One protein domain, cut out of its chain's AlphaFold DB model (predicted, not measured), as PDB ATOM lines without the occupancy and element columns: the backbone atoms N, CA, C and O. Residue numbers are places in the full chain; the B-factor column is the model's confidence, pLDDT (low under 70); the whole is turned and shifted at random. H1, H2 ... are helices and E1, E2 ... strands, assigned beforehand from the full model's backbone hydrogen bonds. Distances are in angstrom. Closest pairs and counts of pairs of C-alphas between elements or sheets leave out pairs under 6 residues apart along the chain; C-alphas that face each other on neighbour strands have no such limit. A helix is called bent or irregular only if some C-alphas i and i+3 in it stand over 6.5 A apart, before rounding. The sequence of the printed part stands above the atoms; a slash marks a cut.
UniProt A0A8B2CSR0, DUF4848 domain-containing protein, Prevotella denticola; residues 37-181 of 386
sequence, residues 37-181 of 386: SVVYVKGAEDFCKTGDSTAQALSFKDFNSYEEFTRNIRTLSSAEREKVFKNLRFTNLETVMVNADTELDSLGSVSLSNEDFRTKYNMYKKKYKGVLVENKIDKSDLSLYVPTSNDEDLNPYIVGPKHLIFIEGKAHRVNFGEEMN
ATOM      1  N   SER A  37      25.410  26.797 -32.841       91.25
ATOM      2  CA  SER A  37      24.386  27.656 -33.435       91.25
ATOM      3  C   SER A  37      24.768  29.127 -33.321       91.25
ATOM      4  O   SER A  37      25.548  29.512 -32.452       91.25
ATOM      5  N   VAL A  38      24.208  29.965 -34.194       92.06
ATOM      6  CA  VAL A  38      24.328  31.421 -34.073       92.06
ATOM      7  C   VAL A  38      23.146  31.948 -33.274       92.06
ATOM      8  O   VAL A  38      21.991  31.674 -33.599       92.06
ATOM      9  N   VAL A  39      23.439  32.723 -32.236       91.88
ATOM     10  CA  VAL A  39      22.450  33.406 -31.397       91.88
ATOM     11  C   VAL A  39      22.663  34.913 -31.446       91.88
ATOM     12  O   VAL A  39      23.735  35.389 -31.819       91.88
ATOM     13  N   TYR A  40      21.646  35.674 -31.052       90.75
ATOM     14  CA  TYR A  40      21.707  37.130 -31.010       90.75
ATOM     15  C   TYR A  40      21.831  37.610 -29.568       90.75
ATOM     16  O   TYR A  40      20.998  37.288 -28.726       90.75
ATOM     17  N   VAL A  41      22.876  38.384 -29.283       87.56
ATOM     18  CA  VAL A  41      23.168  38.920 -27.953       87.56
ATOM     19  C   VAL A  41      22.141  39.991 -27.599       87.56
ATOM     20  O   VAL A  41      21.982  40.983 -28.321       87.56
ATOM     21  N   LYS A  42      21.482  39.810 -26.456       83.75
ATOM     22  CA  LYS A  42      20.534  40.742 -25.851       83.75
ATOM     23  C   LYS A  42      21.130  41.246 -24.535       83.75
ATOM     24  O   LYS A  42      21.450  40.469 -23.649       83.75
ATOM     25  N   GLY A  43      21.294  42.559 -24.392       78.12
ATOM     26  CA  GLY A  43      21.933  43.117 -23.196       78.12
ATOM     27  C   GLY A  43      23.418  42.743 -23.086       78.12
ATOM     28  O   GLY A  43      24.130  42.737 -24.091       78.12
ATOM     29  N   ALA A  44      23.893  42.509 -21.858       77.31
ATOM     30  CA  ALA A  44      25.309  42.256 -21.579       77.31
ATOM     31  C   ALA A  44      25.704  40.775 -21.707       77.31
ATOM     32  O   ALA A  44      26.810  40.500 -22.172       77.31
ATOM     33  N   GLU A  45      24.824  39.857 -21.291       82.19
ATOM     34  CA  GLU A  45      25.127  38.425 -21.126       82.19
ATOM     35  C   GLU A  45      23.950  37.494 -21.480       82.19
ATOM     36  O   GLU A  45      24.070  36.286 -21.317       82.19
ATOM     37  N   ASP A  46      22.841  38.017 -22.014       82.44
ATOM     38  CA  ASP A  46      21.708  37.195 -22.459       82.44
ATOM     39  C   ASP A  46      21.711  37.020 -23.985       82.44
ATOM     40  O   ASP A  46      22.360  37.765 -24.729       82.44
ATOM     41  N   PHE A  47      20.940  36.048 -24.480       84.81
ATOM     42  CA  PHE A  47      20.730  35.858 -25.913       84.81
ATOM     43  C   PHE A  47      19.287  35.492 -26.269       84.81
ATOM     44  O   PHE A  47      18.509  35.012 -25.447       84.81
ATOM     45  N   CYS A  48      18.942  35.687 -27.537       78.94
ATOM     46  CA  CYS A  48      17.725  35.181 -28.157       78.94
ATOM     47  C   CYS A  48      18.050  34.421 -29.451       78.94
ATOM     48  O   CYS A  48      19.073  34.649 -30.098       78.94
ATOM     49  N   LYS A  49      17.173  33.484 -29.826       77.56
ATOM     50  CA  LYS A  49      17.329  32.672 -31.047       77.56
ATOM     51  C   LYS A  49      16.831  33.383 -32.313       77.56
ATOM     52  O   LYS A  49      17.092  32.919 -33.414       77.56
ATOM     53  N   THR A  50      16.119  34.499 -32.161       69.44
ATOM     54  CA  THR A  50      15.518  35.280 -33.253       69.44
ATOM     55  C   THR A  50      15.994  36.732 -33.201       69.44
ATOM     56  O   THR A  50      16.236  37.267 -32.120       69.44
ATOM     57  N   GLY A  51      16.185  37.338 -34.377       61.38
ATOM     58  CA  GLY A  51      17.017  38.525 -34.616       61.38
ATOM     59  C   GLY A  51      16.468  39.880 -34.162       61.38
ATOM     60  O   GLY A  51      16.355  40.789 -34.976       61.38
ATOM     61  N   ASP A  52      16.214  40.051 -32.866       57.66
ATOM     62  CA  ASP A  52      15.894  41.369 -32.285       57.66
ATOM     63  C   ASP A  52      17.142  42.265 -32.107       57.66
ATOM     64  O   ASP A  52      17.039  43.449 -31.788       57.66
ATOM     65  N   SER A  53      18.340  41.707 -32.301       63.97
ATOM     66  CA  SER A  53      19.637  42.374 -32.155       63.97
ATOM     67  C   SER A  53      20.513  42.070 -33.367       63.97
ATOM     68  O   SER A  53      20.451  40.978 -33.920       63.97
ATOM     69  N   THR A  54      21.357  43.015 -33.785       69.69
ATOM     70  CA  THR A  54      22.340  42.796 -34.863       69.69
ATOM     71  C   THR A  54      23.624  42.130 -34.369       69.69
ATOM     72  O   THR A  54      24.464  41.731 -35.172       69.69
ATOM     73  N   ALA A  55      23.801  42.008 -33.051       85.00
ATOM     74  CA  ALA A  55      24.999  41.438 -32.459       85.00
ATOM     75  C   ALA A  55      24.882  39.915 -32.345       85.00
ATOM     76  O   ALA A  55      24.079  39.415 -31.565       85.00
ATOM     77  N   GLN A  56      25.701  39.191 -33.100       91.88
ATOM     78  CA  GLN A  56      25.726  37.728 -33.107       91.88
ATOM     79  C   GLN A  56      26.765  37.170 -32.121       91.88
ATOM     80  O   GLN A  56      27.784  37.811 -31.850       91.88
ATOM     81  N   ALA A  57      26.536  35.949 -31.643       94.69
ATOM     82  CA  ALA A  57      27.504  35.121 -30.926       94.69
ATOM     83  C   ALA A  57      27.336  33.645 -31.322       94.69
ATOM     84  O   ALA A  57      26.243  33.227 -31.714       94.69
ATOM     85  N   LEU A  58      28.403  32.856 -31.199       95.19
ATOM     86  CA  LEU A  58      28.308  31.399 -31.292       95.19
ATOM     87  C   LEU A  58      27.803  30.833 -29.964       95.19
ATOM     88  O   LEU A  58      28.241  31.262 -28.896       95.19
ATOM     89  N   SER A  59      26.890  29.874 -30.041       94.88
ATOM     90  CA  SER A  59      26.341  29.142 -28.908       94.88
ATOM     91  C   SER A  59      26.547  27.651 -29.106       94.88
ATOM     92  O   SER A  59      26.083  27.075 -30.093       94.88
ATOM     93  N   PHE A  60      27.254  27.051 -28.160       95.44
ATOM     94  CA  PHE A  60      27.601  25.645 -28.115       95.44
ATOM     95  C   PHE A  60      26.690  24.929 -27.128       95.44
ATOM     96  O   PHE A  60      26.428  25.419 -26.023       95.44
ATOM     97  N   LYS A  61      26.213  23.753 -27.533       93.56
ATOM     98  CA  LYS A  61      25.329  22.925 -26.711       93.56
ATOM     99  C   LYS A  61      25.970  22.569 -25.368       93.56
ATOM    100  O   LYS A  61      25.307  22.671 -24.342       93.56
ATOM    101  N   ASP A  62      27.234  22.160 -25.405       93.69
ATOM    102  CA  ASP A  62      28.035  21.720 -24.266       93.69
ATOM    103  C   ASP A  62      29.525  22.021 -24.493       93.69
ATOM    104  O   ASP A  62      29.936  22.470 -25.568       93.69
ATOM    105  N   PHE A  63      30.344  21.803 -23.463       94.50
ATOM    106  CA  PHE A  63      31.785  22.051 -23.544       94.50
ATOM    107  C   PHE A  63      32.487  21.139 -24.565       94.50
ATOM    108  O   PHE A  63      33.394  21.581 -25.263       94.50
ATOM    109  N   ASN A  64      32.027  19.894 -24.728       94.50
ATOM    110  CA  ASN A  64      32.593  18.969 -25.717       94.50
ATOM    111  C   ASN A  64      32.381  19.478 -27.148       94.50
ATOM    112  O   ASN A  64      33.297  19.424 -27.965       94.50
ATOM    113  N   SER A  65      31.199  20.029 -27.430       93.75
ATOM    114  CA  SER A  65      30.867  20.662 -28.709       93.75
ATOM    115  C   SER A  65      31.785  21.851 -29.013       93.75
ATOM    116  O   SER A  65      32.218  22.032 -30.150       93.75
ATOM    117  N   TYR A  66      32.096  22.657 -27.993       94.31
ATOM    118  CA  TYR A  66      33.047  23.763 -28.103       94.31
ATOM    119  C   TYR A  66      34.467  23.261 -28.414       94.31
ATOM    120  O   TYR A  66      35.091  23.730 -29.368       94.31
ATOM    121  N   GLU A  67      34.967  22.277 -27.668       93.62
ATOM    122  CA  GLU A  67      36.303  21.701 -27.877       93.62
ATOM    123  C   GLU A  67      36.442  21.050 -29.263       93.62
ATOM    124  O   GLU A  67      37.428  21.264 -29.968       93.62
ATOM    125  N   GLU A  68      35.438  20.292 -29.706       91.50
ATOM    126  CA  GLU A  68      35.461  19.650 -31.018       91.50
ATOM    127  C   GLU A  68      35.443  20.677 -32.155       91.50
ATOM    128  O   GLU A  68      36.244  20.583 -33.093       91.50
ATOM    129  N   PHE A  69      34.582  21.694 -32.048       92.00
ATOM    130  CA  PHE A  69      34.504  22.770 -33.030       92.00
ATOM    131  C   PHE A  69      35.819  23.548 -33.113       92.00
ATOM    132  O   PHE A  69      36.348  23.754 -34.204       92.00
ATOM    133  N   THR A  70      36.380  23.959 -31.975       92.38
ATOM    134  CA  THR A  70      37.611  24.759 -31.941       92.38
ATOM    135  C   THR A  70      38.827  23.971 -32.422       92.38
ATOM    136  O   THR A  70      39.619  24.504 -33.202       92.38
ATOM    137  N   ARG A  71      38.941  22.686 -32.062       88.88
ATOM    138  CA  ARG A  71      39.967  21.781 -32.601       88.88
ATOM    139  C   ARG A  71      39.877  21.679 -34.122       88.88
ATOM    140  O   ARG A  71      40.908  21.754 -34.782       88.88
ATOM    141  N   ASN A  72      38.670  21.550 -34.671       86.69
ATOM    142  CA  ASN A  72      38.471  21.520 -36.118       86.69
ATOM    143  C   ASN A  72      38.853  22.856 -36.775       86.69
ATOM    144  O   ASN A  72      39.607  22.859 -37.740       86.69
ATOM    145  N   ILE A  73      38.412  24.000 -36.235       86.31
ATOM    146  CA  ILE A  73      38.764  25.322 -36.788       86.31
ATOM    147  C   ILE A  73      40.281  25.505 -36.895       86.31
ATOM    148  O   ILE A  73      40.762  26.006 -37.911       86.31
ATOM    149  N   ARG A  74      41.051  25.055 -35.898       83.19
ATOM    150  CA  ARG A  74      42.518  25.163 -35.920       83.19
ATOM    151  C   ARG A  74      43.177  24.373 -37.043       83.19
ATOM    152  O   ARG A  74      44.197  24.822 -37.550       83.19
ATOM    153  N   THR A  75      42.606  23.238 -37.441       78.12
ATOM    154  CA  THR A  75      43.162  22.403 -38.517       78.12
ATOM    155  C   THR A  75      42.826  22.905 -39.919       78.12
ATOM    156  O   THR A  75      43.431  22.443 -40.877       78.12
ATOM    157  N   LEU A  76      41.864  23.822 -40.046       73.50
ATOM    158  CA  LEU A  76      41.435  24.368 -41.331       73.50
ATOM    159  C   LEU A  76      42.347  25.506 -41.799       73.50
ATOM    160  O   LEU A  76      42.772  26.340 -40.993       73.50
ATOM    161  N   SER A  77      42.546  25.578 -43.115       69.69
ATOM    162  CA  SER A  77      43.137  26.730 -43.806       69.69
ATOM    163  C   SER A  77      42.257  27.982 -43.695       69.69
ATOM    164  O   SER A  77      41.061  27.910 -43.389       69.69
ATOM    165  N   SER A  78      42.817  29.152 -44.013       71.25
ATOM    166  CA  SER A  78      42.095  30.435 -44.022       71.25
ATOM    167  C   SER A  78      40.817  30.392 -44.876       71.25
ATOM    168  O   SER A  78      39.746  30.805 -44.422       71.25
ATOM    169  N   ALA A  79      40.898  29.817 -46.081       70.81
ATOM    170  CA  ALA A  79      39.766  29.702 -47.001       70.81
ATOM    171  C   ALA A  79      38.683  28.730 -46.500       70.81
ATOM    172  O   ALA A  79      37.487  28.947 -46.704       70.81
ATOM    173  N   GLU A  80      39.077  27.643 -45.839       77.50
ATOM    174  CA  GLU A  80      38.131  26.700 -45.240       77.50
ATOM    175  C   GLU A  80      37.434  27.297 -44.019       77.50
ATOM    176  O   GLU A  80      36.214  27.162 -43.891       77.50
ATOM    177  N   ARG A  81      38.169  28.021 -43.163       80.31
ATOM    178  CA  ARG A  81      37.580  28.770 -42.043       80.31
ATOM    179  C   ARG A  81      36.530  29.757 -42.547       80.31
ATOM    180  O   ARG A  81      35.419  29.775 -42.021       80.31
ATOM    181  N   GLU A  82      36.835  30.529 -43.592       80.06
ATOM    182  CA  GLU A  82      35.875  31.464 -44.195       80.06
ATOM    183  C   GLU A  82      34.593  30.749 -44.650       80.06
ATOM    184  O   GLU A  82      33.487  31.194 -44.331       80.06
ATOM    185  N   LYS A  83      34.718  29.598 -45.328       82.50
ATOM    186  CA  LYS A  83      33.562  28.788 -45.753       82.50
ATOM    187  C   LYS A  83      32.708  28.338 -44.568       82.50
ATOM    188  O   LYS A  83      31.483  28.442 -44.644       82.50
ATOM    189  N   VAL A  84      33.323  27.881 -43.474       87.56
ATOM    190  CA  VAL A  84      32.596  27.468 -42.260       87.56
ATOM    191  C   VAL A  84      31.757  28.621 -41.710       87.56
ATOM    192  O   VAL A  84      30.551  28.463 -41.516       87.56
ATOM    193  N   PHE A  85      32.348  29.800 -41.505       88.81
ATOM    194  CA  PHE A  85      31.622  30.928 -40.907       88.81
ATOM    195  C   PHE A  85      30.604  31.565 -41.854       88.81
ATOM    196  O   PHE A  85      29.527  31.972 -41.408       88.81
ATOM    197  N   LYS A  86      30.877  31.564 -43.164       86.94
ATOM    198  CA  LYS A  86      29.902  31.950 -44.189       86.94
ATOM    199  C   LYS A  86      28.674  31.044 -44.154       86.94
ATOM    200  O   LYS A  86      27.550  31.543 -44.170       86.94
ATOM    201  N   ASN A  87      28.880  29.733 -44.038       87.44
ATOM    202  CA  ASN A  87      27.793  28.767 -43.925       87.44
ATOM    203  C   ASN A  87      27.009  28.916 -42.614       87.44
ATOM    204  O   ASN A  87      25.785  28.810 -42.618       87.44
ATOM    205  N   LEU A  88      27.691  29.222 -41.505       89.44
ATOM    206  CA  LEU A  88      27.041  29.547 -40.229       89.44
ATOM    207  C   LEU A  88      26.299  30.892 -40.260       89.44
ATOM    208  O   LEU A  88      25.514  31.167 -39.356       89.44
ATOM    209  N   ARG A  89      26.531  31.738 -41.275       90.12
ATOM    210  CA  ARG A  89      26.047  33.128 -41.342       90.12
ATOM    211  C   ARG A  89      26.474  33.941 -40.109       90.12
ATOM    212  O   ARG A  89      25.722  34.786 -39.617       90.12
ATOM    213  N   PHE A  90      27.677  33.668 -39.606       91.50
ATOM    214  CA  PHE A  90      28.251  34.316 -38.431       91.50
ATOM    215  C   PHE A  90      29.307  35.346 -38.828       91.50
ATOM    216  O   PHE A  90      30.254  35.029 -39.543       91.50
ATOM    217  N   THR A  91      29.171  36.572 -38.321       92.06
ATOM    218  CA  THR A  91      30.156  37.639 -38.540       92.06
ATOM    219  C   THR A  91      31.169  37.673 -37.393       92.06
ATOM    220  O   THR A  91      30.926  38.290 -36.353       92.06
ATOM    221  N   ASN A  92      32.309  37.010 -37.591       93.56
ATOM    222  CA  ASN A  92      33.434  37.017 -36.652       93.56
ATOM    223  C   ASN A  92      34.335  38.257 -36.806       93.56
ATOM    224  O   ASN A  92      34.181  39.015 -37.764       93.56
ATOM    225  N   LEU A  93      35.275  38.481 -35.879       94.12
ATOM    226  CA  LEU A  93      36.146  39.666 -35.890       94.12
ATOM    227  C   LEU A  93      37.000  39.791 -37.160       94.12
ATOM    228  O   LEU A  93      37.166  40.906 -37.650       94.12
ATOM    229  N   GLU A  94      37.477  38.686 -37.734       89.81
ATOM    230  CA  GLU A  94      38.197  38.706 -39.019       89.81
ATOM    231  C   GLU A  94      37.319  39.274 -40.143       89.81
ATOM    232  O   GLU A  94      37.721  40.174 -40.884       89.81
ATOM    233  N   THR A  95      36.063  38.827 -40.203       90.44
ATOM    234  CA  THR A  95      35.069  39.321 -41.164       90.44
ATOM    235  C   THR A  95      34.718  40.785 -40.898       90.44
ATOM    236  O   THR A  95      34.603  41.576 -41.832       90.44
ATOM    237  N   VAL A  96      34.587  41.187 -39.628       94.31
ATOM    238  CA  VAL A  96      34.369  42.595 -39.250       94.31
ATOM    239  C   VAL A  96      35.521  43.463 -39.746       94.31
ATOM    240  O   VAL A  96      35.280  44.539 -40.286       94.31
ATOM    241  N   MET A  97      36.758  42.991 -39.607       93.06
ATOM    242  CA  MET A  97      37.950  43.690 -40.066       93.06
ATOM    243  C   MET A  97      37.978  43.829 -41.598       93.06
ATOM    244  O   MET A  97      38.293  44.906 -42.101       93.06
ATOM    245  N   VAL A  98      37.603  42.780 -42.348       89.31
ATOM    246  CA  VAL A  98      37.437  42.852 -43.818       89.31
ATOM    247  C   VAL A  98      36.389  43.903 -44.188       89.31
ATOM    248  O   VAL A  98      36.659  44.793 -44.994       89.31
ATOM    249  N   ASN A  99      35.215  43.848 -43.556       92.19
ATOM    250  CA  ASN A  99      34.124  44.789 -43.806       92.19
ATOM    251  C   ASN A  99      34.534  46.234 -43.488       92.19
ATOM    252  O   ASN A  99      34.183  47.155 -44.228       92.19
ATOM    253  N   ALA A 100      35.309  46.436 -42.421       95.38
ATOM    254  CA  ALA A 100      35.851  47.736 -42.052       95.38
ATOM    255  C   ALA A 100      36.829  48.267 -43.113       95.38
ATOM    256  O   ALA A 100      36.799  49.457 -43.424       95.38
ATOM    257  N   ASP A 101      37.671  47.418 -43.706       91.81
ATOM    258  CA  ASP A 101      38.562  47.825 -44.798       91.81
ATOM    259  C   ASP A 101      37.790  48.182 -46.083       91.81
ATOM    260  O   ASP A 101      38.156  49.148 -46.761       91.81
ATOM    261  N   THR A 102      36.715  47.454 -46.414       92.25
ATOM    262  CA  THR A 102      35.826  47.774 -47.550       92.25
ATOM    263  C   THR A 102      35.062  49.082 -47.330       92.25
ATOM    264  O   THR A 102      34.907  49.894 -48.248       92.25
ATOM    265  N   GLU A 103      34.599  49.324 -46.103       95.44
ATOM    266  CA  GLU A 103      33.973  50.590 -45.727       95.44
ATOM    267  C   GLU A 103      34.964  51.746 -45.876       95.44
ATOM    268  O   GLU A 103      34.608  52.751 -46.482       95.44
ATOM    269  N   LEU A 104      36.218  51.589 -45.434       95.81
ATOM    270  CA  LEU A 104      37.264  52.602 -45.607       95.81
ATOM    271  C   LEU A 104      37.493  52.970 -47.086       95.81
ATOM    272  O   LEU A 104      37.609  54.155 -47.407       95.81
ATOM    273  N   ASP A 105      37.488  51.985 -47.994       92.00
ATOM    274  CA  ASP A 105      37.558  52.247 -49.442       92.00
ATOM    275  C   ASP A 105      36.361  53.068 -49.929       92.00
ATOM    276  O   ASP A 105      36.527  54.027 -50.686       92.00
ATOM    277  N   SER A 106      35.165  52.731 -49.450       94.75
ATOM    278  CA  SER A 106      33.932  53.446 -49.783       94.75
ATOM    279  C   SER A 106      33.940  54.877 -49.242       94.75
ATOM    280  O   SER A 106      33.533  55.800 -49.939       94.75
ATOM    281  N   LEU A 107      34.459  55.105 -48.031       95.56
ATOM    282  CA  LEU A 107      34.631  56.455 -47.488       95.56
ATOM    283  C   LEU A 107      35.558  57.281 -48.373       95.56
ATOM    284  O   LEU A 107      35.263  58.437 -48.673       95.56
ATOM    285  N   GLY A 108      36.656  56.680 -48.821       92.94
ATOM    286  CA  GLY A 108      37.582  57.296 -49.755       92.94
ATOM    287  C   GLY A 108      36.983  57.615 -51.124       92.94
ATOM    288  O   GLY A 108      37.370  58.603 -51.734       92.94
ATOM    289  N   SER A 109      36.045  56.816 -51.633       92.94
ATOM    290  CA  SER A 109      35.432  57.070 -52.944       92.94
ATOM    291  C   SER A 109      34.333  58.134 -52.899       92.94
ATOM    292  O   SER A 109      34.155  58.867 -53.868       92.94
ATOM    293  N   VAL A 110      33.619  58.256 -51.773       94.88
ATOM    294  CA  VAL A 110      32.493  59.199 -51.609       94.88
ATOM    295  C   VAL A 110      32.871  60.515 -50.923       94.88
ATOM    296  O   VAL A 110      31.996  61.347 -50.672       94.88
ATOM    297  N   SER A 111      34.134  60.701 -50.533       95.62
ATOM    298  CA  SER A 111      34.573  61.940 -49.881       95.62
ATOM    299  C   SER A 111      34.948  63.009 -50.900       95.62
ATOM    300  O   SER A 111      35.689  62.751 -51.843       95.62
ATOM    301  N   LEU A 112      34.442  64.225 -50.690       93.88
ATOM    302  CA  LEU A 112      34.608  65.347 -51.625       93.88
ATOM    303  C   LEU A 112      35.903  66.136 -51.391       93.88
ATOM    304  O   LEU A 112      36.325  66.920 -52.240       93.88
ATOM    305  N   SER A 113      36.515  65.973 -50.219       94.50
ATOM    306  CA  SER A 113      37.742  66.655 -49.820       94.50
ATOM    307  C   SER A 113      38.467  65.880 -48.718       94.50
ATOM    308  O   SER A 113      37.909  64.965 -48.106       94.50
ATOM    309  N   ASN A 114      39.704  66.289 -48.422       93.38
ATOM    310  CA  ASN A 114      40.455  65.768 -47.278       93.38
ATOM    311  C   ASN A 114      39.709  65.970 -45.951       93.38
ATOM    312  O   ASN A 114      39.693  65.062 -45.128       93.38
ATOM    313  N   GLU A 115      39.066  67.120 -45.747       95.69
ATOM    314  CA  GLU A 115      38.376  67.430 -44.486       95.69
ATOM    315  C   GLU A 115      37.100  66.595 -44.300       95.69
ATOM    316  O   GLU A 115      36.845  66.050 -43.222       95.69
ATOM    317  N   ASP A 116      36.334  66.421 -45.380       97.00
ATOM    318  CA  ASP A 116      35.161  65.543 -45.402       97.00
ATOM    319  C   ASP A 116      35.566  64.091 -45.102       97.00
ATOM    320  O   ASP A 116      34.980  63.439 -44.232       97.00
ATOM    321  N   PHE A 117      36.651  63.614 -45.727       97.19
ATOM    322  CA  PHE A 117      37.201  62.296 -45.420       97.19
ATOM    323  C   PHE A 117      37.605  62.169 -43.954       97.19
ATOM    324  O   PHE A 117      37.239  61.187 -43.317       97.19
ATOM    325  N   ARG A 118      38.329  63.138 -43.379       95.94
ATOM    326  CA  ARG A 118      38.764  63.062 -41.972       95.94
ATOM    327  C   ARG A 118      37.578  63.038 -41.009       95.94
ATOM    328  O   ARG A 118      37.608  62.281 -40.038       95.94
ATOM    329  N   THR A 119      36.512  63.777 -41.308       96.94
ATOM    330  CA  THR A 119      35.263  63.739 -40.534       96.94
ATOM    331  C   THR A 119      34.617  62.352 -40.585       96.94
ATOM    332  O   THR A 119      34.351  61.752 -39.540       96.94
ATOM    333  N   LYS A 120      34.436  61.794 -41.788       97.50
ATOM    334  CA  LYS A 120      33.889  60.442 -41.994       97.50
ATOM    335  C   LYS A 120      34.767  59.357 -41.371       97.50
ATOM    336  O   LYS A 120      34.258  58.445 -40.726       97.50
ATOM    337  N   TYR A 121      36.083  59.486 -41.498       97.12
ATOM    338  CA  TYR A 121      37.057  58.570 -40.917       97.12
ATOM    339  C   TYR A 121      36.973  58.567 -39.386       97.12
ATOM    340  O   TYR A 121      36.939  57.505 -38.776       97.12
ATOM    341  N   ASN A 122      36.823  59.724 -38.737       96.94
ATOM    342  CA  ASN A 122      36.625  59.777 -37.285       96.94
ATOM    343  C   ASN A 122      35.321  59.089 -36.838       96.94
ATOM    344  O   ASN A 122      35.303  58.419 -35.801       96.94
ATOM    345  N   MET A 123      34.241  59.200 -37.620       97.06
ATOM    346  CA  MET A 123      33.000  58.452 -37.367       97.06
ATOM    347  C   MET A 123      33.202  56.943 -37.536       97.06
ATOM    348  O   MET A 123      32.742  56.167 -36.699       97.06
ATOM    349  N   TYR A 124      33.938  56.538 -38.569       97.50
ATOM    350  CA  TYR A 124      34.340  55.155 -38.810       97.50
ATOM    351  C   TYR A 124      35.140  54.578 -37.638       97.50
ATOM    352  O   TYR A 124      34.769  53.542 -37.090       97.50
ATOM    353  N   LYS A 125      36.147  55.297 -37.135       97.00
ATOM    354  CA  LYS A 125      36.902  54.876 -35.947       97.00
ATOM    355  C   LYS A 125      36.014  54.709 -34.717       97.00
ATOM    356  O   LYS A 125      36.143  53.744 -33.971       97.00
ATOM    357  N   LYS A 126      35.066  55.630 -34.515       96.94
ATOM    358  CA  LYS A 126      34.108  55.551 -33.405       96.94
ATOM    359  C   LYS A 126      33.177  54.339 -33.527       96.94
ATOM    360  O   LYS A 126      32.852  53.747 -32.502       96.94
ATOM    361  N   LYS A 127      32.770  53.966 -34.745       96.00
ATOM    362  CA  LYS A 127      31.920  52.796 -35.024       96.00
ATOM    363  C   LYS A 127      32.591  51.482 -34.617       96.00
ATOM    364  O   LYS A 127      31.926  50.632 -34.036       96.00
ATOM    365  N   TYR A 128      33.885  51.336 -34.892       96.81
ATOM    366  CA  TYR A 128      34.645  50.111 -34.605       96.81
ATOM    367  C   TYR A 128      35.369  50.125 -33.251       96.81
ATOM    368  O   TYR A 128      36.048  49.158 -32.902       96.81
ATOM    369  N   LYS A 129      35.215  51.194 -32.462       95.31
ATOM    370  CA  LYS A 129      35.845  51.319 -31.146       95.31
ATOM    371  C   LYS A 129      35.434  50.163 -30.230       95.31
ATOM    372  O   LYS A 129      34.248  49.931 -30.012       95.31
ATOM    373  N   GLY A 130      36.430  49.495 -29.649       93.06
ATOM    374  CA  GLY A 130      36.228  48.347 -28.760       93.06
ATOM    375  C   GLY A 130      35.955  47.029 -29.488       93.06
ATOM    376  O   GLY A 130      35.697  46.036 -28.821       93.06
ATOM    377  N   VAL A 131      36.014  47.024 -30.825       95.25
ATOM    378  CA  VAL A 131      35.897  45.831 -31.679       95.25
ATOM    379  C   VAL A 131      37.187  45.619 -32.472       95.25
ATOM    380  O   VAL A 131      37.707  44.511 -32.525       95.25
ATOM    381  N   LEU A 132      37.713  46.694 -33.063       97.25
ATOM    382  CA  LEU A 132      38.994  46.732 -33.768       97.25
ATOM    383  C   LEU A 132      39.885  47.833 -33.179       97.25
ATOM    384  O   LEU A 132      39.407  48.723 -32.465       97.25
ATOM    385  N   VAL A 133      41.173  47.789 -33.507       96.81
ATOM    386  CA  VAL A 133      42.191  48.732 -33.023       96.81
ATOM    387  C   VAL A 133      42.913  49.431 -34.174       96.81
ATOM    388  O   VAL A 133      43.025  48.901 -35.276       96.81
ATOM    389  N   GLU A 134      43.375  50.656 -33.925       95.44
ATOM    390  CA  GLU A 134      44.197  51.422 -34.869       95.44
ATOM    391  C   GLU A 134      45.654  50.933 -34.840       95.44
ATOM    392  O   GLU A 134      46.145  50.485 -33.799       95.44
ATOM    393  N   ASN A 135      46.377  51.106 -35.947       92.38
ATOM    394  CA  ASN A 135      47.825  50.929 -35.965       92.38
ATOM    395  C   ASN A 135      48.510  52.079 -35.205       92.38
ATOM    396  O   ASN A 135      48.642  53.197 -35.705       92.38
ATOM    397  N   LYS A 136      48.946  51.816 -33.968       90.81
ATOM    398  CA  LYS A 136      49.627  52.821 -33.130       90.81
ATOM    399  C   LYS A 136      51.082  53.075 -33.545       90.81
ATOM    400  O   LYS A 136      51.662  54.060 -33.087       90.81
ATOM    401  N   ILE A 137      51.655  52.212 -34.388       86.88
ATOM    402  CA  ILE A 137      53.063  52.261 -34.798       86.88
ATOM    403  C   ILE A 137      53.216  53.095 -36.074       86.88
ATOM    404  O   ILE A 137      53.866  54.138 -36.052       86.88
ATOM    405  N   ASP A 138      52.570  52.692 -37.173       83.94
ATOM    406  CA  ASP A 138      52.553  53.466 -38.420       83.94
ATOM    407  C   ASP A 138      51.271  54.305 -38.506       83.94
ATOM    408  O   ASP A 138      50.256  53.877 -39.043       83.94
ATOM    409  N   LYS A 139      51.329  55.553 -38.022       85.31
ATOM    410  CA  LYS A 139      50.189  56.493 -38.063       85.31
ATOM    411  C   LYS A 139      49.738  56.870 -39.480       85.31
ATOM    412  O   LYS A 139      48.708  57.530 -39.630       85.31
ATOM    413  N   SER A 140      50.527  56.549 -40.508       84.06
ATOM    414  CA  SER A 140      50.141  56.785 -41.902       84.06
ATOM    415  C   SER A 140      49.187  55.716 -42.437       84.06
ATOM    416  O   SER A 140      48.524  55.951 -43.455       84.06
ATOM    417  N   ASP A 141      49.112  54.578 -41.745       90.38
ATOM    418  CA  ASP A 141      48.185  53.491 -42.002       90.38
ATOM    419  C   ASP A 141      46.823  53.765 -41.362       90.38
ATOM    420  O   ASP A 141      46.704  54.045 -40.170       90.38
ATOM    421  N   LEU A 142      45.785  53.703 -42.188       94.81
ATOM    422  CA  LEU A 142      44.413  54.010 -41.806       94.81
ATOM    423  C   LEU A 142      43.537  52.760 -41.660       94.81
ATOM    424  O   LEU A 142      42.352  52.885 -41.354       94.81
ATOM    425  N   SER A 143      44.085  51.565 -41.899       94.94
ATOM    426  CA  SER A 143      43.358  50.317 -41.663       94.94
ATOM    427  C   SER A 143      43.144  50.067 -40.165       94.94
ATOM    428  O   SER A 143      43.935  50.484 -39.316       94.94
ATOM    429  N   LEU A 144      42.054  49.367 -39.845       96.31
ATOM    430  CA  LEU A 144      41.786  48.850 -38.505       96.31
ATOM    431  C   LEU A 144      42.125  47.361 -38.436       96.31
ATOM    432  O   LEU A 144      41.975  46.626 -39.413       96.31
ATOM    433  N   TYR A 145      42.550  46.930 -37.257       94.75
ATOM    434  CA  TYR A 145      43.184  45.643 -37.017       94.75
ATOM    435  C   TYR A 145      42.443  44.851 -35.941       94.75
ATOM    436  O   TYR A 145      41.796  45.430 -35.062       94.75
ATOM    437  N   VAL A 146      42.541  43.522 -35.998       94.31
ATOM    438  CA  VAL A 146      42.035  42.654 -34.930       94.31
ATOM    439  C   VAL A 146      42.912  42.846 -33.683       94.31
ATOM    440  O   VAL A 146      44.142  42.804 -33.795       94.31
ATOM    441  N   PRO A 147      42.314  43.066 -32.502       95.81
ATOM    442  CA  PRO A 147      43.071  43.245 -31.273       95.81
ATOM    443  C   PRO A 147      43.737  41.949 -30.798       95.81
ATOM    444  O   PRO A 147      43.280  40.845 -31.098       95.81
ATOM    445  N   THR A 148      44.792  42.088 -29.999       95.00
ATOM    446  CA  THR A 148      45.439  40.964 -29.310       95.00
ATOM    447  C   THR A 148      44.465  40.236 -28.380       95.00
ATOM    448  O   THR A 148      43.547  40.843 -27.821       95.00
ATOM    449  N   SER A 149      44.660  38.932 -28.194       94.06
ATOM    450  CA  SER A 149      43.881  38.108 -27.265       94.06
ATOM    451  C   SER A 149      44.749  36.994 -26.685       94.06
ATOM    452  O   SER A 149      45.871  36.777 -27.129       94.06
ATOM    453  N   ASN A 150      44.220  36.253 -25.713       90.56
ATOM    454  CA  ASN A 150      44.910  35.087 -25.158       90.56
ATOM    455  C   ASN A 150      45.094  33.934 -26.164       90.56
ATOM    456  O   ASN A 150      45.912  33.056 -25.914       90.56
ATOM    457  N   ASP A 151      44.339  33.925 -27.267       91.00
ATOM    458  CA  ASP A 151      44.419  32.910 -28.319       91.00
ATOM    459  C   ASP A 151      44.140  33.525 -29.696       91.00
ATOM    460  O   ASP A 151      43.014  33.543 -30.200       91.00
ATOM    461  N   GLU A 152      45.178  34.108 -30.290       86.50
ATOM    462  CA  GLU A 152      45.078  34.892 -31.527       86.50
ATOM    463  C   GLU A 152      44.835  34.052 -32.792       86.50
ATOM    464  O   GLU A 152      44.448  34.607 -33.825       86.50
ATOM    465  N   ASP A 153      45.012  32.731 -32.708       82.06
ATOM    466  CA  ASP A 153      44.774  31.800 -33.815       82.06
ATOM    467  C   ASP A 153      43.311  31.345 -33.890       82.06
ATOM    468  O   ASP A 153      42.848  30.915 -34.948       82.06
ATOM    469  N   LEU A 154      42.574  31.427 -32.778       89.12
ATOM    470  CA  LEU A 154      41.200  30.938 -32.675       89.12
ATOM    471  C   LEU A 154      40.186  32.050 -32.400       89.12
ATOM    472  O   LEU A 154      39.157  32.127 -33.078       89.12
ATOM    473  N   ASN A 155      40.442  32.900 -31.405       94.25
ATOM    474  CA  ASN A 155      39.455  33.861 -30.912       94.25
ATOM    475  C   ASN A 155      38.923  34.812 -31.996       94.25
ATOM    476  O   ASN A 155      37.707  35.019 -32.035       94.25
ATOM    477  N   PRO A 156      39.747  35.356 -32.915       92.44
ATOM    478  CA  PRO A 156      39.241  36.219 -33.984       92.44
ATOM    479  C   PRO A 156      38.197  35.555 -34.892       92.44
ATOM    480  O   PRO A 156      37.366  36.242 -35.489       92.44
ATOM    481  N   TYR A 157      38.217  34.223 -34.981       90.88
ATOM    482  CA  TYR A 157      37.339  33.442 -35.845       90.88
ATOM    483  C   TYR A 157      36.042  33.013 -35.159       90.88
ATOM    484  O   TYR A 157      34.999  32.969 -35.808       90.88
ATOM    485  N   ILE A 158      36.080  32.700 -33.863       93.88
ATOM    486  CA  ILE A 158      34.909  32.172 -33.136       93.88
ATOM    487  C   ILE A 158      34.117  33.252 -32.391       93.88
ATOM    488  O   ILE A 158      33.049  32.975 -31.845       93.88
ATOM    489  N   VAL A 159      34.624  34.485 -32.365       94.38
ATOM    490  CA  VAL A 159      34.040  35.590 -31.608       94.38
ATOM    491  C   VAL A 159      33.613  36.727 -32.537       94.38
ATOM    492  O   VAL A 159      34.297  37.045 -33.506       94.38
ATOM    493  N   GLY A 160      32.465  37.343 -32.243       93.31
ATOM    494  CA  GLY A 160      31.940  38.516 -32.951       93.31
ATOM    495  C   GLY A 160      32.160  39.828 -32.179       93.31
ATOM    496  O   GLY A 160      32.775  39.823 -31.112       93.31
ATOM    497  N   PRO A 161      31.583  40.960 -32.631       92.12
ATOM    498  CA  PRO A 161      31.811  42.296 -32.055       92.12
ATOM    499  C   PRO A 161      31.516  42.484 -30.558       92.12
ATOM    500  O   PRO A 161      31.875  43.506 -29.984       92.12
ATOM    501  N   LYS A 162      30.790  41.559 -29.919       92.06
ATOM    502  CA  LYS A 162      30.468  41.626 -28.479       92.06
ATOM    503  C   LYS A 162      31.454  40.890 -27.583       92.06
ATOM    504  O   LYS A 162      31.326  40.974 -26.360       92.06
ATOM    505  N   HIS A 163      32.423  40.209 -28.183       94.56
ATOM    506  CA  HIS A 163      33.440  39.444 -27.479       94.56
ATOM    507  C   HIS A 163      32.857  38.332 -26.590       94.56
ATOM    508  O   HIS A 163      33.307  38.122 -25.467       94.56
ATOM    509  N   LEU A 164      31.806  37.663 -27.077       94.44
ATOM    510  CA  LEU A 164      31.057  36.645 -26.344       94.44
ATOM    511  C   LEU A 164      30.915  35.362 -27.158       94.44
ATOM    512  O   LEU A 164      30.684  35.405 -28.369       94.44
ATOM    513  N   ILE A 165      30.957  34.245 -26.441       95.56
ATOM    514  CA  ILE A 165      30.438  32.943 -26.863       95.56
ATOM    515  C   ILE A 165      29.496  32.425 -25.774       95.56
ATOM    516  O   ILE A 165      29.557  32.879 -24.631       95.56
ATOM    517  N   PHE A 166      28.639  31.470 -26.112       95.38
ATOM    518  CA  PHE A 166      27.779  30.795 -25.149       95.38
ATOM    519  C   PHE A 166      28.112  29.311 -25.096       95.38
ATOM    520  O   PHE A 166      28.240  28.682 -26.138       95.38
ATOM    521  N   ILE A 167      28.234  28.750 -23.897       95.56
ATOM    522  CA  ILE A 167      28.424  27.310 -23.687       95.56
ATOM    523  C   ILE A 167      27.385  26.877 -22.660       95.56
ATOM    524  O   ILE A 167      27.273  27.491 -21.601       95.56
ATOM    525  N   GLU A 168      26.561  25.882 -22.997       93.31
ATOM    526  CA  GLU A 168      25.441  25.442 -22.144       93.31
ATOM    527  C   GLU A 168      24.502  26.604 -21.759       93.31
ATOM    528  O   GLU A 168      23.970  26.683 -20.650       93.31
ATOM    529  N   GLY A 169      24.336  27.563 -22.677       90.38
ATOM    530  CA  GLY A 169      23.530  28.766 -22.472       90.38
ATOM    531  C   GLY A 169      24.143  29.825 -21.548       90.38
ATOM    532  O   GLY A 169      23.515  30.859 -21.341       90.38
ATOM    533  N   LYS A 170      25.356  29.618 -21.022       94.31
ATOM    534  CA  LYS A 170      26.075  30.601 -20.200       94.31
ATOM    535  C   LYS A 170      26.985  31.460 -21.061       94.31
ATOM    536  O   LYS A 170      27.665  30.940 -21.941       94.31
ATOM    537  N   ALA A 171      27.009  32.763 -20.800       95.25
ATOM    538  CA  ALA A 171      27.891  33.694 -21.491       95.25
ATOM    539  C   ALA A 171      29.345  33.529 -21.028       95.25
ATOM    540  O   ALA A 171      29.637  33.535 -19.834       95.25
ATOM    541  N   HIS A 172      30.264  33.454 -21.985       95.19
ATOM    542  CA  HIS A 172      31.701  33.490 -21.757       95.19
ATOM    543  C   HIS A 172      32.292  34.665 -22.528       95.19
ATOM    544  O   HIS A 172      32.216  34.728 -23.758       95.19
ATOM    545  N   ARG A 173      32.877  35.615 -21.792       94.25
ATOM    546  CA  ARG A 173      33.559  36.772 -22.372       94.25
ATOM    547  C   ARG A 173      34.989  36.415 -22.740       94.25
ATOM    548  O   ARG A 173      35.754  35.955 -21.899       94.25
ATOM    549  N   VAL A 174      35.342  36.685 -23.990       94.50
ATOM    550  CA  VAL A 174      36.719  36.612 -24.473       94.50
ATOM    551  C   VAL A 174      37.342  37.993 -24.329       94.50
ATOM    552  O   VAL A 174      36.767  38.994 -24.754       94.50
ATOM    553  N   ASN A 175      38.502  38.064 -23.686       93.12
ATOM    554  CA  ASN A 175      39.177  39.333 -23.457       93.12
ATOM    555  C   ASN A 175      40.100  39.647 -24.633       93.12
ATOM    556  O   ASN A 175      40.962  38.845 -24.991       93.12
ATOM    557  N   PHE A 176      39.923  40.841 -25.186       95.00
ATOM    558  CA  PHE A 176      40.797  41.414 -26.196       95.00
ATOM    559  C   PHE A 176      41.496  42.643 -25.616       95.00
ATOM    560  O   PHE A 176      40.902  43.384 -24.830       95.00
ATOM    561  N   GLY A 177      42.762  42.830 -25.977       93.69
ATOM    562  CA  GLY A 177      43.556  43.984 -25.575       93.69
ATOM    563  C   GLY A 177      43.287  45.223 -26.432       93.69
ATOM    564  O   GLY A 177      42.392  45.255 -27.274       93.69
ATOM    565  N   GLU A 178      44.102  46.255 -26.220       92.31
ATOM    566  CA  GLU A 178      44.028  47.524 -26.962       92.31
ATOM    567  C   GLU A 178      45.110  47.666 -28.045       92.31
ATOM    568  O   GLU A 178      45.226  48.724 -28.668       92.31
ATOM    569  N   GLU A 179      45.919  46.628 -28.239       93.19
ATOM    570  CA  GLU A 179      46.988  46.560 -29.236       93.19
ATOM    571  C   GLU A 179      46.603  45.606 -30.366       93.19
ATOM    572  O   GLU A 179      45.739  44.745 -30.185       93.19
ATOM    573  N   MET A 180      47.241  45.758 -31.529       93.19
ATOM    574  CA  MET A 180      47.099  44.813 -32.643       93.19
ATOM    575  C   MET A 180      47.529  43.409 -32.203       93.19
ATOM    576  O   MET A 180      48.396  43.275 -31.336       93.19
ATOM    577  N   ASN A 181      46.943  42.374 -32.807       91.00
ATOM    578  CA  ASN A 181      47.429  41.007 -32.626       91.00
ATOM    579  C   ASN A 181      48.932  40.896 -32.972       91.00
ATOM    580  O   ASN A 181      49.494  41.742 -33.675       91.00
TER     581      ASN A 181
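This is residues 37 to 181 of the 386 residues of the protein "DUF4848 domain-containing protein" of Prevotella denticola (UniProt A0A8B2CSR0). A small curled sheet of five strands, folded back on itself, makes one end of an elongated body, and the long helical hairpin of H3 and H4 makes the other. H5 lies near the middle, between sheet and hairpin; H1 is over the sheet, H2 is near H1, and E6 runs on into the two-strand ribbon of E4 and E7. The printed part has 145 residues, with five named helices and seven named strands in the order E1 E2 E3 H1 H2 H3 H4 E4 H5 E5 E6 E7, a mixed class of helices and strands. The large sheet, in the order E2 E1 E3 E5 E6, is mixed, and the ribbon is antiparallel. The whole is compact, with a radius of gyration of the C-alphas of 16.4 A and spans of 53 by 33 by 26 A.

E1, residues 37 to 42, forms an antiparallel hairpin with E2, residues 46 to 48; N 40 and O 48 are 2.9 A apart, within hydrogen-bond range. E3, residues 56 to 60, is antiparallel to E1, with N 39 and O 57 at 2.9 A. E5, residues 164 to 167, is parallel to E3, with N 166 and O 58 at 2.8 A, and forms an antiparallel hairpin with E6, residues 170 to 173, with N 172 and O 165 at 2.8 A. This strongly twisted sheet is a folded sheet, bent back into two leaves that face each other: E2 and E1 face E5 and E6, with E3 as the hinge. H1, residues 63 to 75, is on it, over E3 at a height of 10.9 A, and only just stands up, rising 42 degrees. H2, residues 78 to 88, is close to H1 but not clearly touching: the closest C-alphas, of Ile 73 and Arg 81, are 6.4 A apart. H3, residues 93 to 110, and H4, residues 114 to 128, touch as a helical hairpin at a shallow tilt of 19 degrees, opposite ways; their closest C-alphas, of Gly 108 and Phe 117, are 6.6 A apart. H5, residues 155 to 158, touches H3 at its residues 93 to 94 alone, where the closest C-alphas, of Leu 93 and Pro 156, are 5.0 A apart; it only grazes the sheet. E4, residues 147 to 149, is antiparallel to E7, residues 176 to 180, with N 148 and O 179 at 2.8 A. In H1, H2, H3 and H4 every O i to N i+4 pair is within hydrogen-bond range; H5 is too short for such a pair.

E1 begins at C-alpha 37, (24.386, 27.656, -33.435), and measures 15.6 A. H1 measures 18.8 A, H2 15.5 A, H3 25.3 A and H4 21.0 A. H4 begins at C-alpha 114, (40.455, 65.768, -47.278), and E7 ends at C-alpha 180, (47.099, 44.813, -32.643).

The C-alphas farthest apart, of Asn 64 and Ser 113, are 53.7 A apart. The printed part has no cut; the link from H4 to E4, residues 129 to 146, is long, and within it residues 133 to 134 pair antiparallel with residues 144 to 145. The mean pLDDT of the printed part is 90.1, with residues 50 to 54 and 77 under 70.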